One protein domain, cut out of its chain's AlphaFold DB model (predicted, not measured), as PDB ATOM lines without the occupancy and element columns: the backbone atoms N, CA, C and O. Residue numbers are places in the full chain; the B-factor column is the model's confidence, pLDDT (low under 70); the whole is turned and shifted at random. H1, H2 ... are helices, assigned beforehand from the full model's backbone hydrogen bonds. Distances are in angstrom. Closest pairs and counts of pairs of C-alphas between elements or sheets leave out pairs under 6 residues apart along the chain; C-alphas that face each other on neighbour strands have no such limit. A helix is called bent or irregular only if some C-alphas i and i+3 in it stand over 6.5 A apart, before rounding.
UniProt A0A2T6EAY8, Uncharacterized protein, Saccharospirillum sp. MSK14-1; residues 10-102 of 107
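This is residues 10 to 102 of the 107 residues of an uncharacterized protein of Saccharospirillum sp. MSK14-1 (UniProt A0A2T6EAY8). The last two helices, H3 and H4, make a long helical hairpin with H4 much the longer side, and the two shorter helices H1 and H2 gather at the end away from its long link, H2 set crosswise to H3. The hairpin's long link and the first part of H4 form an arm that makes the length of the whole, and residues 68 to 74 stick out at its tip. The printed part has 93 residues, with four named helices in the order H1, H2, H3, H4 and no named strand; the class is all helix. The whole is loose, with a radius of gyration of the C-alphas of 16.4 A, and the C-alphas span 51 by 23 by 20 A.

Begin with H1, residues 10 to 17, and look on to H2, residues 21 to 34, after a tight link. H2 touches H1 with residues 21 to 24 alone; the closest C-alphas, those of Ala 14 and Thr 21, are 5.4 A apart. The lines of H1 and H2 are about perpendicular, at 84 degrees. A short link leads to H3, residues 45 to 60, which is close to H2 but not clearly touching, with the C-alphas of Leu 23 and Tyr 52 the closest at 7.0 A. Their lines are about perpendicular, at 80 degrees. Near residue 52 H3 has a kink of 36 degrees, and it is only just irregular: C-alphas 50 and 53 are 6.6 A apart. H4, residues 72 to 100, forms a helical hairpin with H3, at a shallow tilt of 11 degrees, opposite ways. H4 touches H3 with residues 86 to 98 alone, and the closest C-alphas are those of Phe 48 and Val 97, 6.8 A apart. H2 and H4 are near each other, while H1 is apart from H3 and from H4. In H1, H2 and H4 every O i to N i+4 pair is within hydrogen-bond range; in H3 it is 9 of 12.

Find C-alpha 10 at (-18.419, 153.758, 18.096), where H1 begins. H2 measures 20.2 A from first to last C-alpha and H3 21.9 A. Find C-alpha 72 at (-9.127, 130.199, -12.434); from there H4 runs 42.1 A to C-alpha 100 at (4.539, 163.253, 9.691).

The two C-alphas farthest apart are those of Ala 16 and Glu 69, at 51.5 A. The printed part has no cut, and its one long link joins H3 to H4. The mean pLDDT of the printed part is 76.1; look for values under 70 at residue 10, residues 12 to 13, residues 16 to 18, residue 59 and residues 62 to 70.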
ATOM      1  N   ALA A  10     -19.285 153.369  19.205       67.94
ATOM      2  CA  ALA A  10     -18.419 153.758  18.096       67.94
ATOM      3  C   ALA A  10     -19.029 154.915  17.294       67.94
ATOM      4  O   ALA A  10     -18.366 155.926  17.091       67.94
ATOM      5  N   GLU A  11     -20.317 154.840  16.942       70.81
ATOM      6  CA  GLU A  11     -21.026 155.950  16.281       70.81
ATOM      7  C   GLU A  11     -21.074 157.210  17.149       70.81
ATOM      8  O   GLU A  11     -20.898 158.319  16.648       70.81
ATOM      9  N   ALA A  12     -21.296 157.060  18.457       69.12
ATOM     10  CA  ALA A  12     -21.318 158.192  19.374       69.12
ATOM     11  C   ALA A  12     -19.945 158.880  19.469       69.12
ATOM     12  O   ALA A  12     -19.878 160.109  19.436       69.12
ATOM     13  N   LYS A  13     -18.857 158.099  19.539       69.44
ATOM     14  CA  LYS A  13     -17.476 158.608  19.530       69.44
ATOM     15  C   LYS A  13     -17.117 159.257  18.196       69.44
ATOM     16  O   LYS A  13     -16.605 160.372  18.194       69.44
ATOM     17  N   ALA A  14     -17.449 158.605  17.085       70.56
ATOM     18  CA  ALA A  14     -17.205 159.113  15.739       70.56
ATOM     19  C   ALA A  14     -17.898 160.467  15.526       70.56
ATOM     20  O   ALA A  14     -17.273 161.455  15.142       70.56
ATOM     21  N   LYS A  15     -19.180 160.551  15.902       71.81
ATOM     22  CA  LYS A  15     -19.971 161.781  15.828       71.81
ATOM     23  C   LYS A  15     -19.425 162.896  16.721       71.81
ATOM     24  O   LYS A  15     -19.433 164.049  16.303       71.81
ATOM     25  N   ALA A  16     -18.974 162.575  17.934       69.19
ATOM     26  CA  ALA A  16     -18.396 163.557  18.852       69.19
ATOM     27  C   ALA A  16     -17.047 164.104  18.355       69.19
ATOM     28  O   ALA A  16     -16.764 165.281  18.554       69.19
ATOM     29  N   ALA A  17     -16.251 163.271  17.682       62.78
ATOM     30  CA  ALA A  17     -14.960 163.648  17.109       62.78
ATOM     31  C   ALA A  17     -15.055 164.211  15.674       62.78
ATOM     32  O   ALA A  17     -14.053 164.655  15.122       62.78
ATOM     33  N   GLY A  18     -16.243 164.219  15.055       69.25
ATOM     34  CA  GLY A  18     -16.420 164.681  13.672       69.25
ATOM     35  C   GLY A  18     -15.712 163.797  12.635       69.25
ATOM     36  O   GLY A  18     -15.284 164.288  11.590       69.25
ATOM     37  N   VAL A  19     -15.567 162.505  12.931       72.25
ATOM     38  CA  VAL A  19     -14.899 161.503  12.087       72.25
ATOM     39  C   VAL A  19     -15.889 160.440  11.609       72.25
ATOM     40  O   VAL A  19     -16.956 160.263  12.201       72.25
ATOM     41  N   SER A  20     -15.546 159.713  10.543       75.44
ATOM     42  CA  SER A  20     -16.313 158.534  10.120       75.44
ATOM     43  C   SER A  20     -16.110 157.364  11.093       75.44
ATOM     44  O   SER A  20     -15.083 157.268  11.761       75.44
ATOM     45  N   THR A  21     -17.076 156.444  11.171       73.50
ATOM     46  CA  THR A  21     -16.940 155.221  11.982       73.50
ATOM     47  C   THR A  21     -15.823 154.313  11.473       73.50
ATOM     48  O   THR A  21     -15.083 153.776  12.285       73.50
ATOM     49  N   GLY A  22     -15.636 154.218  10.151       73.19
ATOM     50  CA  GLY A  22     -14.535 153.444   9.563       73.19
ATOM     51  C   GLY A  22     -13.156 153.957   9.986       73.19
ATOM     52  O   GLY A  22     -12.255 153.169  10.259       73.19
ATOM     53  N   LEU A  23     -13.001 155.276  10.151       76.31
ATOM     54  CA  LEU A  23     -11.760 155.848  10.663       76.31
ATOM     55  C   LEU A  23     -11.489 155.433  12.118       76.31
ATOM     56  O   LEU A  23     -10.338 155.188  12.470       76.31
ATOM     57  N   VAL A  24     -12.530 155.321  12.952       79.69
ATOM     58  CA  VAL A  24     -12.391 154.820  14.332       79.69
ATOM     59  C   VAL A  24     -11.837 153.399  14.326       79.69
ATOM     60  O   VAL A  24     -10.862 153.132  15.023       79.69
ATOM     61  N   ASP A  25     -12.391 152.527  13.483       81.38
ATOM     62  CA  ASP A  25     -11.958 151.132  13.383       81.38
ATOM     63  C   ASP A  25     -10.496 151.022  12.919       81.38
ATOM     64  O   ASP A  25      -9.730 150.219  13.452       81.38
ATOM     65  N   VAL A  26     -10.073 151.862  11.967       81.12
ATOM     66  CA  VAL A  26      -8.669 151.915  11.525       81.12
ATOM     67  C   VAL A  26      -7.748 152.384  12.648       81.12
ATOM     68  O   VAL A  26      -6.695 151.787  12.866       81.12
ATOM     69  N   ILE A  27      -8.125 153.430  13.383       82.69
ATOM     70  CA  ILE A  27      -7.321 153.935  14.503       82.69
ATOM     71  C   ILE A  27      -7.211 152.890  15.618       82.69
ATOM     72  O   ILE A  27      -6.121 152.701  16.162       82.69
ATOM     73  N   ASP A  28      -8.286 152.163  15.914       83.00
ATOM     74  CA  ASP A  28      -8.274 151.077  16.896       83.00
ATOM     75  C   ASP A  28      -7.360 149.920  16.453       83.00
ATOM     76  O   ASP A  28      -6.539 149.453  17.245       83.00
ATOM     77  N   GLN A  29      -7.399 149.525  15.174       80.75
ATOM     78  CA  GLN A  29      -6.482 148.517  14.622       80.75
ATOM     79  C   GLN A  29      -5.014 148.957  14.683       80.75
ATOM     80  O   GLN A  29      -4.133 148.146  14.965       80.75
ATOM     81  N   LEU A  30      -4.725 150.236  14.431       79.00
ATOM     82  CA  LEU A  30      -3.368 150.778  14.543       79.00
ATOM     83  C   LEU A  30      -2.897 150.800  15.999       79.00
ATOM     84  O   LEU A  30      -1.761 150.413  16.279       79.00
ATOM     85  N   ASN A  31      -3.771 151.207  16.922       81.88
ATOM     86  CA  ASN A  31      -3.505 151.172  18.358       81.88
ATOM     87  C   ASN A  31      -3.148 149.756  18.822       81.88
ATOM     88  O   ASN A  31      -2.129 149.572  19.491       81.88
ATOM     89  N   GLU A  32      -3.933 148.757  18.416       81.75
ATOM     90  CA  GLU A  32      -3.687 147.349  18.736       81.75
ATOM     91  C   GLU A  32      -2.386 146.838  18.104       81.75
ATOM     92  O   GLU A  32      -1.525 146.294  18.798       81.75
ATOM     93  N   ARG A  33      -2.202 147.058  16.797       78.62
ATOM     94  CA  ARG A  33      -1.062 146.525  16.039       78.62
ATOM     95  C   ARG A  33       0.281 147.074  16.509       78.62
ATOM     96  O   ARG A  33       1.267 146.340  16.510       78.62
ATOM     97  N   PHE A  34       0.334 148.353  16.868       74.19
ATOM     98  CA  PHE A  34       1.580 149.028  17.239       74.19
ATOM     99  C   PHE A  34       1.749 149.210  18.751       74.19
ATOM    100  O   PHE A  34       2.786 149.711  19.183       74.19
ATOM    101  N   GLY A  35       0.764 148.812  19.563       77.19
ATOM    102  CA  GLY A  35       0.791 149.032  21.011       77.19
ATOM    103  C   GLY A  35       0.831 150.517  21.386       77.19
ATOM    104  O   GLY A  35       1.412 150.891  22.405       77.19
ATOM    105  N   ILE A  36       0.253 151.370  20.540       80.62
ATOM    106  CA  ILE A  36       0.189 152.824  20.716       80.62
ATOM    107  C   ILE A  36      -1.202 153.236  21.201       80.62
ATOM    108  O   ILE A  36      -2.132 152.434  21.267       80.62
ATOM    109  N   ARG A  37      -1.355 154.518  21.535       83.31
ATOM    110  CA  ARG A  37      -2.650 155.085  21.903       83.31
ATOM    111  C   ARG A  37      -2.850 156.438  21.241       83.31
ATOM    112  O   ARG A  37      -2.497 157.473  21.796       83.31
ATOM    113  N   ILE A  38      -3.420 156.395  20.050       81.50
ATOM    114  CA  ILE A  38      -3.933 157.547  19.329       81.50
ATOM    115  C   ILE A  38      -5.353 157.816  19.838       81.50
ATOM    116  O   ILE A  38      -6.218 156.940  19.776       81.50
ATOM    117  N   ASP A  39      -5.584 159.017  20.368       82.44
ATOM    118  CA  ASP A  39      -6.926 159.485  20.720       82.44
ATOM    119  C   ASP A  39      -7.639 159.959  19.449       82.44
ATOM    120  O   ASP A  39      -7.100 160.766  18.697       82.44
ATOM    121  N   ILE A  40      -8.860 159.478  19.212       80.00
ATOM    122  CA  ILE A  40      -9.659 159.851  18.039       80.00
ATOM    123  C   ILE A  40     -10.012 161.349  18.004       80.00
ATOM    124  O   ILE A  40     -10.349 161.884  16.951       80.00
ATOM    125  N   THR A  41      -9.939 162.026  19.151       80.62
ATOM    126  CA  THR A  41     -10.169 163.470  19.285       80.62
ATOM    127  C   THR A  41      -8.903 164.309  19.085       80.62
ATOM    128  O   THR A  41      -8.974 165.535  19.167       80.62
ATOM    129  N   ASP A  42      -7.751 163.686  18.816       81.56
ATOM    130  CA  ASP A  42      -6.492 164.402  18.609       81.56
ATOM    131  C   ASP A  42      -6.563 165.281  17.350       81.56
ATOM    132  O   ASP A  42      -6.791 164.800  16.239       81.56
ATOM    133  N   GLU A  43      -6.330 166.586  17.504       79.88
ATOM    134  CA  GLU A  43      -6.406 167.559  16.406       79.88
ATOM    135  C   GLU A  43      -5.436 167.244  15.258       79.88
ATOM    136  O   GLU A  43      -5.696 167.598  14.104       79.88
ATOM    137  N   ARG A  44      -4.339 166.532  15.537       80.50
ATOM    138  CA  ARG A  44      -3.362 166.107  14.525       80.50
ATOM    139  C   ARG A  44      -3.951 165.078  13.558       80.50
ATOM    140  O   ARG A  44      -3.521 165.006  12.410       80.50
ATOM    141  N   LEU A  45      -5.008 164.364  13.957       79.00
ATOM    142  CA  LEU A  45      -5.770 163.489  13.063       79.00
ATOM    143  C   LEU A  45      -6.622 164.253  12.050       79.00
ATOM    144  O   LEU A  45      -7.103 163.644  11.099       79.00
ATOM    145  N   ALA A  46      -6.807 165.570  12.179       80.12
ATOM    146  CA  ALA A  46      -7.659 166.333  11.264       80.12
ATOM    147  C   ALA A  46      -7.185 166.274   9.803       80.12
ATOM    148  O   ALA A  46      -7.992 166.428   8.879       80.12
ATOM    149  N   ARG A  47      -5.880 166.084   9.573       79.75
ATOM    150  CA  ARG A  47      -5.329 165.854   8.233       79.75
ATOM    151  C   ARG A  47      -5.656 164.448   7.745       79.75
ATOM    152  O   ARG A  47      -6.163 164.299   6.637       79.75
ATOM    153  N   PHE A  48      -5.440 163.443   8.590       81.00
ATOM    154  CA  PHE A  48      -5.760 162.058   8.271       81.00
ATOM    155  C   PHE A  48      -7.260 161.847   8.014       81.00
ATOM    156  O   PHE A  48      -7.612 161.243   7.011       81.00
ATOM    157  N   ASN A  49      -8.146 162.448   8.814       80.44
ATOM    158  CA  ASN A  49      -9.600 162.399   8.618       80.44
ATOM    159  C   ASN A  49     -10.023 162.926   7.236       80.44
ATOM    160  O   ASN A  49     -10.870 162.340   6.570       80.44
ATOM    161  N   ARG A  50      -9.383 164.004   6.764       81.62
ATOM    162  CA  ARG A  50      -9.633 164.550   5.420       81.62
ATOM    163  C   ARG A  50      -9.134 163.635   4.302       81.62
ATOM    164  O   ARG A  50      -9.756 163.588   3.247       81.62
ATOM    165  N   LEU A  51      -8.021 162.939   4.521       80.88
ATOM    166  CA  LEU A  51      -7.435 162.015   3.547       80.88
ATOM    167  C   LEU A  51      -8.134 160.653   3.533       80.88
ATOM    168  O   LEU A  51      -8.172 160.007   2.491       80.88
ATOM    169  N   TYR A  52      -8.698 160.229   4.665       81.81
ATOM    170  CA  TYR A  52      -9.248 158.893   4.856       81.81
ATOM    171  C   TYR A  52     -10.316 158.543   3.822       81.81
ATOM    172  O   TYR A  52     -10.245 157.471   3.245       81.81
ATOM    173  N   ALA A  53     -11.238 159.459   3.507       78.94
ATOM    174  CA  ALA A  53     -12.273 159.200   2.502       78.94
ATOM    175  C   ALA A  53     -11.690 158.885   1.110       78.94
ATOM    176  O   ALA A  53     -12.161 157.975   0.439       78.94
ATOM    177  N   ALA A  54     -10.636 159.599   0.698       80.50
ATOM    178  CA  ALA A  54      -9.974 159.350  -0.581       80.50
ATOM    179  C   ALA A  54      -9.161 158.043  -0.568       80.50
ATOM    180  O   ALA A  54      -9.075 157.359  -1.585       80.50
ATOM    181  N   LEU A  55      -8.567 157.690   0.578       76.50
ATOM    182  CA  LEU A  55      -7.857 156.420   0.755       76.50
ATOM    183  C   LEU A  55      -8.822 155.229   0.748       76.50
ATOM    184  O   LEU A  55      -8.540 154.228   0.099       76.50
ATOM    185  N   ASP A  56      -9.960 155.361   1.426       77.19
ATOM    186  CA  ASP A  56     -11.020 154.355   1.475       77.19
ATOM    187  C   ASP A  56     -11.628 154.144   0.079       77.19
ATOM    188  O   ASP A  56     -11.716 153.018  -0.400       77.19
ATOM    189  N   GLU A  57     -11.913 155.226  -0.655       78.06
ATOM    190  CA  GLU A  57     -12.372 155.146  -2.047       78.06
ATOM    191  C   GLU A  57     -11.342 154.454  -2.954       78.06
ATOM    192  O   GLU A  57     -11.700 153.567  -3.732       78.06
ATOM    193  N   ALA A  58     -10.056 154.797  -2.831       73.56
ATOM    194  CA  ALA A  58      -8.986 154.133  -3.577       73.56
ATOM    195  C   ALA A  58      -8.865 152.639  -3.219       73.56
ATOM    196  O   ALA A  58      -8.580 151.815  -4.089       73.56
ATOM    197  N   ALA A  59      -9.125 152.271  -1.963       69.69
ATOM    198  CA  ALA A  59      -9.147 150.883  -1.516       69.69
ATOM    199  C   ALA A  59     -10.381 150.112  -1.995       69.69
ATOM    200  O   ALA A  59     -10.314 148.900  -2.148       69.69
ATOM    201  N   MET A  60     -11.501 150.774  -2.274       70.94
ATOM    202  CA  MET A  60     -12.691 150.116  -2.824       70.94
ATOM    203  C   MET A  60     -12.606 149.874  -4.336       70.94
ATOM    204  O   MET A  60     -13.406 149.113  -4.881       70.94
ATOM    205  N   GLN A  61     -11.632 150.468  -5.035       70.00
ATOM    206  CA  GLN A  61     -11.423 150.212  -6.460       70.00
ATOM    207  C   GLN A  61     -10.885 148.790  -6.674       70.00
ATOM    208  O   GLN A  61      -9.684 148.524  -6.547       70.00
ATOM    209  N   HIS A  62     -11.782 147.856  -6.998       61.97
ATOM    210  CA  HIS A  62     -11.422 146.505  -7.418       61.97
ATOM    211  C   HIS A  62     -10.689 146.555  -8.760       61.97
ATOM    212  O   HIS A  62     -11.262 146.911  -9.788       61.97
ATOM    213  N   HIS A  63      -9.409 146.195  -8.738       63.22
ATOM    214  CA  HIS A  63      -8.621 146.000  -9.946       63.22
ATOM    215  C   HIS A  63      -8.687 144.514 -10.293       63.22
ATOM    216  O   HIS A  63      -7.871 143.724  -9.824       63.22
ATOM    217  N   GLU A  64      -9.689 144.114 -11.074       59.56
ATOM    218  CA  GLU A  64      -9.717 142.760 -11.626       59.56
ATOM    219  C   GLU A  64      -8.611 142.634 -12.673       59.56
ATOM    220  O   GLU A  64      -8.696 143.202 -13.764       59.56
ATOM    221  N   TYR A  65      -7.551 141.898 -12.339       63.34
ATOM    222  CA  TYR A  65      -6.506 141.584 -13.301       63.34
ATOM    223  C   TYR A  65      -6.895 140.315 -14.062       63.34
ATOM    224  O   TYR A  65      -7.125 139.251 -13.476       63.34
ATOM    225  N   GLN A  66      -6.994 140.423 -15.385       61.88
ATOM    226  CA  GLN A  66      -7.188 139.265 -16.251       61.88
ATOM    227  C   GLN A  66      -5.819 138.701 -16.629       61.88
ATOM    228  O   GLN A  66      -5.056 139.344 -17.345       61.88
ATOM    229  N   LEU A  67      -5.495 137.515 -16.108       65.19
ATOM    230  CA  LEU A  67      -4.352 136.744 -16.591       65.19
ATOM    231  C   LEU A  67      -4.732 136.133 -17.947       65.19
ATOM    232  O   LEU A  67      -5.834 135.613 -18.100       65.19
ATOM    233  N   GLU A  68      -3.826 136.193 -18.927       67.94
ATOM    234  CA  GLU A  68      -4.061 135.657 -20.280       67.94
ATOM    235  C   GLU A  68      -4.185 134.117 -20.309       67.94
ATOM    236  O   GLU A  68      -4.671 133.554 -21.288       67.94
ATOM    237  N   GLU A  69      -3.799 133.426 -19.230       61.44
ATOM    238  CA  GLU A  69      -3.909 131.970 -19.094       61.44
ATOM    239  C   GLU A  69      -5.099 131.565 -18.205       61.44
ATOM    240  O   GLU A  69      -5.214 131.966 -17.047       61.44
ATOM    241  N   HIS A  70      -5.982 130.733 -18.768       61.31
ATOM    242  CA  HIS A  70      -7.280 130.289 -18.236       61.31
ATOM    243  C   HIS A  70      -7.226 129.346 -17.011       61.31
ATOM    244  O   HIS A  70      -8.034 128.420 -16.915       61.31
ATOM    245  N   ASP A  71      -6.318 129.552 -16.058       76.81
ATOM    246  CA  ASP A  71      -6.395 128.864 -14.767       76.81
ATOM    247  C   ASP A  71      -7.056 129.767 -13.714       76.81
ATOM    248  O   ASP A  71      -6.441 130.658 -13.123       76.81
ATOM    249  N   SER A  72      -8.339 129.502 -13.454       75.19
ATOM    250  CA  SER A  72      -9.127 130.199 -12.434       75.19
ATOM    251  C   SER A  72      -8.515 130.118 -11.029       75.19
ATOM    252  O   SER A  72      -8.725 131.023 -10.220       75.19
ATOM    253  N   ALA A  73      -7.748 129.062 -10.722       80.50
ATOM    254  CA  ALA A  73      -7.082 128.926  -9.431       80.50
ATOM    255  C   ALA A  73      -5.879 129.874  -9.327       80.50
ATOM    256  O   ALA A  73      -5.738 130.577  -8.326       80.50
ATOM    257  N   MET A  74      -5.063 129.964 -10.382       78.44
ATOM    258  CA  MET A  74      -3.955 130.925 -10.473       78.44
ATOM    259  C   MET A  74      -4.449 132.373 -10.448       78.44
ATOM    260  O   MET A  74      -3.879 133.199  -9.738       78.44
ATOM    261  N   GLN A  75      -5.541 132.679 -11.152       79.19
ATOM    262  CA  GLN A  75      -6.132 134.017 -11.142       79.19
ATOM    263  C   GLN A  75      -6.665 134.406  -9.758       79.19
ATOM    264  O   GLN A  75      -6.460 135.534  -9.312       79.19
ATOM    265  N   SER A  76      -7.287 133.465  -9.044       78.94
ATOM    266  CA  SER A  76      -7.736 133.681  -7.665       78.94
ATOM    267  C   SER A  76      -6.565 133.978  -6.719       78.94
ATOM    268  O   SER A  76      -6.597 134.967  -5.988       78.94
ATOM    269  N   ILE A  77      -5.487 133.183  -6.787       80.69
ATOM    270  CA  ILE A  77      -4.278 133.387  -5.971       80.69
ATOM    271  C   ILE A  77      -3.613 134.729  -6.299       80.69
ATOM    272  O   ILE A  77      -3.199 135.455  -5.395       80.69
ATOM    273  N   PHE A  78      -3.534 135.084  -7.583       77.75
ATOM    274  CA  PHE A  78      -2.970 136.356  -8.022       77.75
ATOM    275  C   PHE A  78      -3.769 137.545  -7.482       77.75
ATOM    276  O   PHE A  78      -3.195 138.437  -6.860       77.75
ATOM    277  N   ASN A  79      -5.094 137.525  -7.644       76.88
ATOM    278  CA  ASN A  79      -5.970 138.574  -7.128       76.88
ATOM    279  C   ASN A  79      -5.876 138.678  -5.600       76.88
ATOM    280  O   ASN A  79      -5.788 139.780  -5.069       76.88
ATOM    281  N   GLN A  80      -5.793 137.553  -4.885       78.56
ATOM    282  CA  GLN A  80      -5.556 137.562  -3.441       78.56
ATOM    283  C   GLN A  80      -4.215 138.229  -3.080       78.56
ATOM    284  O   GLN A  80      -4.146 138.991  -2.117       78.56
ATOM    285  N   GLY A  81      -3.156 137.985  -3.857       75.75
ATOM    286  CA  GLY A  81      -1.861 138.647  -3.682       75.75
ATOM    287  C   GLY A  81      -1.924 140.161  -3.908       75.75
ATOM    288  O   GLY A  81      -1.375 140.922  -3.108       75.75
ATOM    289  N   VAL A  82      -2.632 140.605  -4.951       75.81
ATOM    290  CA  VAL A  82      -2.877 142.033  -5.236       75.81
ATOM    291  C   VAL A  82      -3.615 142.700  -4.075       75.81
ATOM    292  O   VAL A  82      -3.216 143.773  -3.620       75.81
ATOM    293  N   GLU A  83      -4.643 142.040  -3.546       74.75
ATOM    294  CA  GLU A  83      -5.435 142.524  -2.413       74.75
ATOM    295  C   GLU A  83      -4.600 142.685  -1.134       74.75
ATOM    296  O   GLU A  83      -4.652 143.732  -0.480       74.75
ATOM    297  N   VAL A  84      -3.759 141.697  -0.804       76.81
ATOM    298  CA  VAL A  84      -2.836 141.784   0.342       76.81
ATOM    299  C   VAL A  84      -1.832 142.925   0.158       76.81
ATOM    300  O   VAL A  84      -1.621 143.712   1.083       76.81
ATOM    301  N   GLY A  85      -1.247 143.059  -1.038       73.25
ATOM    302  CA  GLY A  85      -0.310 144.141  -1.353       73.25
ATOM    303  C   GLY A  85      -0.941 145.528  -1.217       73.25
ATOM    304  O   GLY A  85      -0.337 146.434  -0.641       73.25
ATOM    305  N   ARG A  86      -2.190 145.685  -1.666       73.88
ATOM    306  CA  ARG A  86      -2.959 146.928  -1.528       73.88
ATOM    307  C   ARG A  86      -3.231 147.273  -0.066       73.88
ATOM    308  O   ARG A  86      -2.998 148.409   0.345       73.88
ATOM    309  N   ALA A  87      -3.680 146.301   0.729       73.06
ATOM    310  CA  ALA A  87      -3.920 146.496   2.158       73.06
ATOM    311  C   ALA A  87      -2.639 146.924   2.897       73.06
ATOM    312  O   ALA A  87      -2.670 147.810   3.759       73.06
ATOM    313  N   GLN A  88      -1.497 146.341   2.525       74.94
ATOM    314  CA  GLN A  88      -0.203 146.704   3.089       74.94
ATOM    315  C   GLN A  88       0.231 148.118   2.683       74.94
ATOM    316  O   GLN A  88       0.558 148.916   3.558       74.94
ATOM    317  N   MET A  89       0.134 148.475   1.398       76.69
ATOM    318  CA  MET A  89       0.448 149.826   0.916       76.69
ATOM    319  C   MET A  89      -0.422 150.891   1.592       76.69
ATOM    320  O   MET A  89       0.078 151.941   1.993       76.69
ATOM    321  N   MET A  90      -1.719 150.621   1.759       76.88
ATOM    322  CA  MET A  90      -2.620 151.539   2.451       76.88
ATOM    323  C   MET A  90      -2.215 151.717   3.916       76.88
ATOM    324  O   MET A  90      -2.159 152.845   4.401       76.88
ATOM    325  N   THR A  91      -1.861 150.626   4.597       77.31
ATOM    326  CA  THR A  91      -1.336 150.686   5.968       77.31
ATOM    327  C   THR A  91      -0.075 151.553   6.043       77.31
ATOM    328  O   THR A  91       0.022 152.407   6.922       77.31
ATOM    329  N   ASP A  92       0.859 151.389   5.107       79.06
ATOM    330  CA  ASP A  92       2.107 152.158   5.075       79.06
ATOM    331  C   ASP A  92       1.852 153.655   4.846       79.06
ATOM    332  O   ASP A  92       2.432 154.494   5.536       79.06
ATOM    333  N   VAL A  93       0.931 154.009   3.940       79.50
ATOM    334  CA  VAL A  93       0.520 155.407   3.713       79.50
ATOM    335  C   VAL A  93      -0.071 156.012   4.984       79.50
ATOM    336  O   VAL A  93       0.303 157.124   5.363       79.50
ATOM    337  N   ILE A  94      -0.957 155.280   5.667       81.31
ATOM    338  CA  ILE A  94      -1.563 155.728   6.925       81.31
ATOM    339  C   ILE A  94      -0.477 155.983   7.977       81.31
ATOM    340  O   ILE A  94      -0.445 157.053   8.584       81.31
ATOM    341  N   ILE A  95       0.458 155.046   8.148       80.94
ATOM    342  CA  ILE A  95       1.578 155.186   9.088       80.94
ATOM    343  C   ILE A  95       2.419 156.418   8.755       80.94
ATOM    344  O   ILE A  95       2.687 157.221   9.644       80.94
ATOM    345  N   CYS A  96       2.791 156.621   7.489       83.06
ATOM    346  CA  CYS A  96       3.584 157.781   7.080       83.06
ATOM    347  C   CYS A  96       2.873 159.111   7.365       83.06
ATOM    348  O   CYS A  96       3.514 160.067   7.805       83.06
ATOM    349  N   VAL A  97       1.558 159.190   7.138       81.06
ATOM    350  CA  VAL A  97       0.768 160.387   7.464       81.06
ATOM    351  C   VAL A  97       0.805 160.654   8.969       81.06
ATOM    352  O   VAL A  97       1.074 161.786   9.373       81.06
ATOM    353  N   LEU A  98       0.615 159.619   9.789       82.31
ATOM    354  CA  LEU A  98       0.632 159.721  11.250       82.31
ATOM    355  C   LEU A  98       2.025 160.050  11.814       82.31
ATOM    356  O   LEU A  98       2.131 160.792  12.791       82.31
ATOM    357  N   GLU A  99       3.100 159.543  11.208       83.62
ATOM    358  CA  GLU A  99       4.485 159.894  11.555       83.62
ATOM    359  C   GLU A  99       4.784 161.364  11.249       83.62
ATOM    360  O   GLU A  99       5.321 162.078  12.096       83.62
ATOM    361  N   GLN A 100       4.398 161.842  10.061       81.25
ATOM    362  CA  GLN A 100       4.539 163.253   9.691       81.25
ATOM    363  C   GLN A 100       3.757 164.179  10.626       81.25
ATOM    364  O   GLN A 100       4.224 165.274  10.933       81.25
ATOM    365  N   ASP A 101       2.595 163.724  11.097       80.62
ATOM    366  CA  ASP A 101       1.760 164.452  12.053       80.62
ATOM    367  C   ASP A 101       2.253 164.282  13.510       80.62
ATOM    368  O   ASP A 101       1.685 164.844  14.445       80.62
ATOM    369  N   GLY A 102       3.345 163.537  13.732       79.06
ATOM    370  CA  GLY A 102       3.971 163.340  15.041       79.06
ATOM    371  C   GLY A 102       3.136 162.508  16.019       79.06
ATOM    372  O   GLY A 102       3.374 162.559  17.230       79.06
TER     373      GLY A 102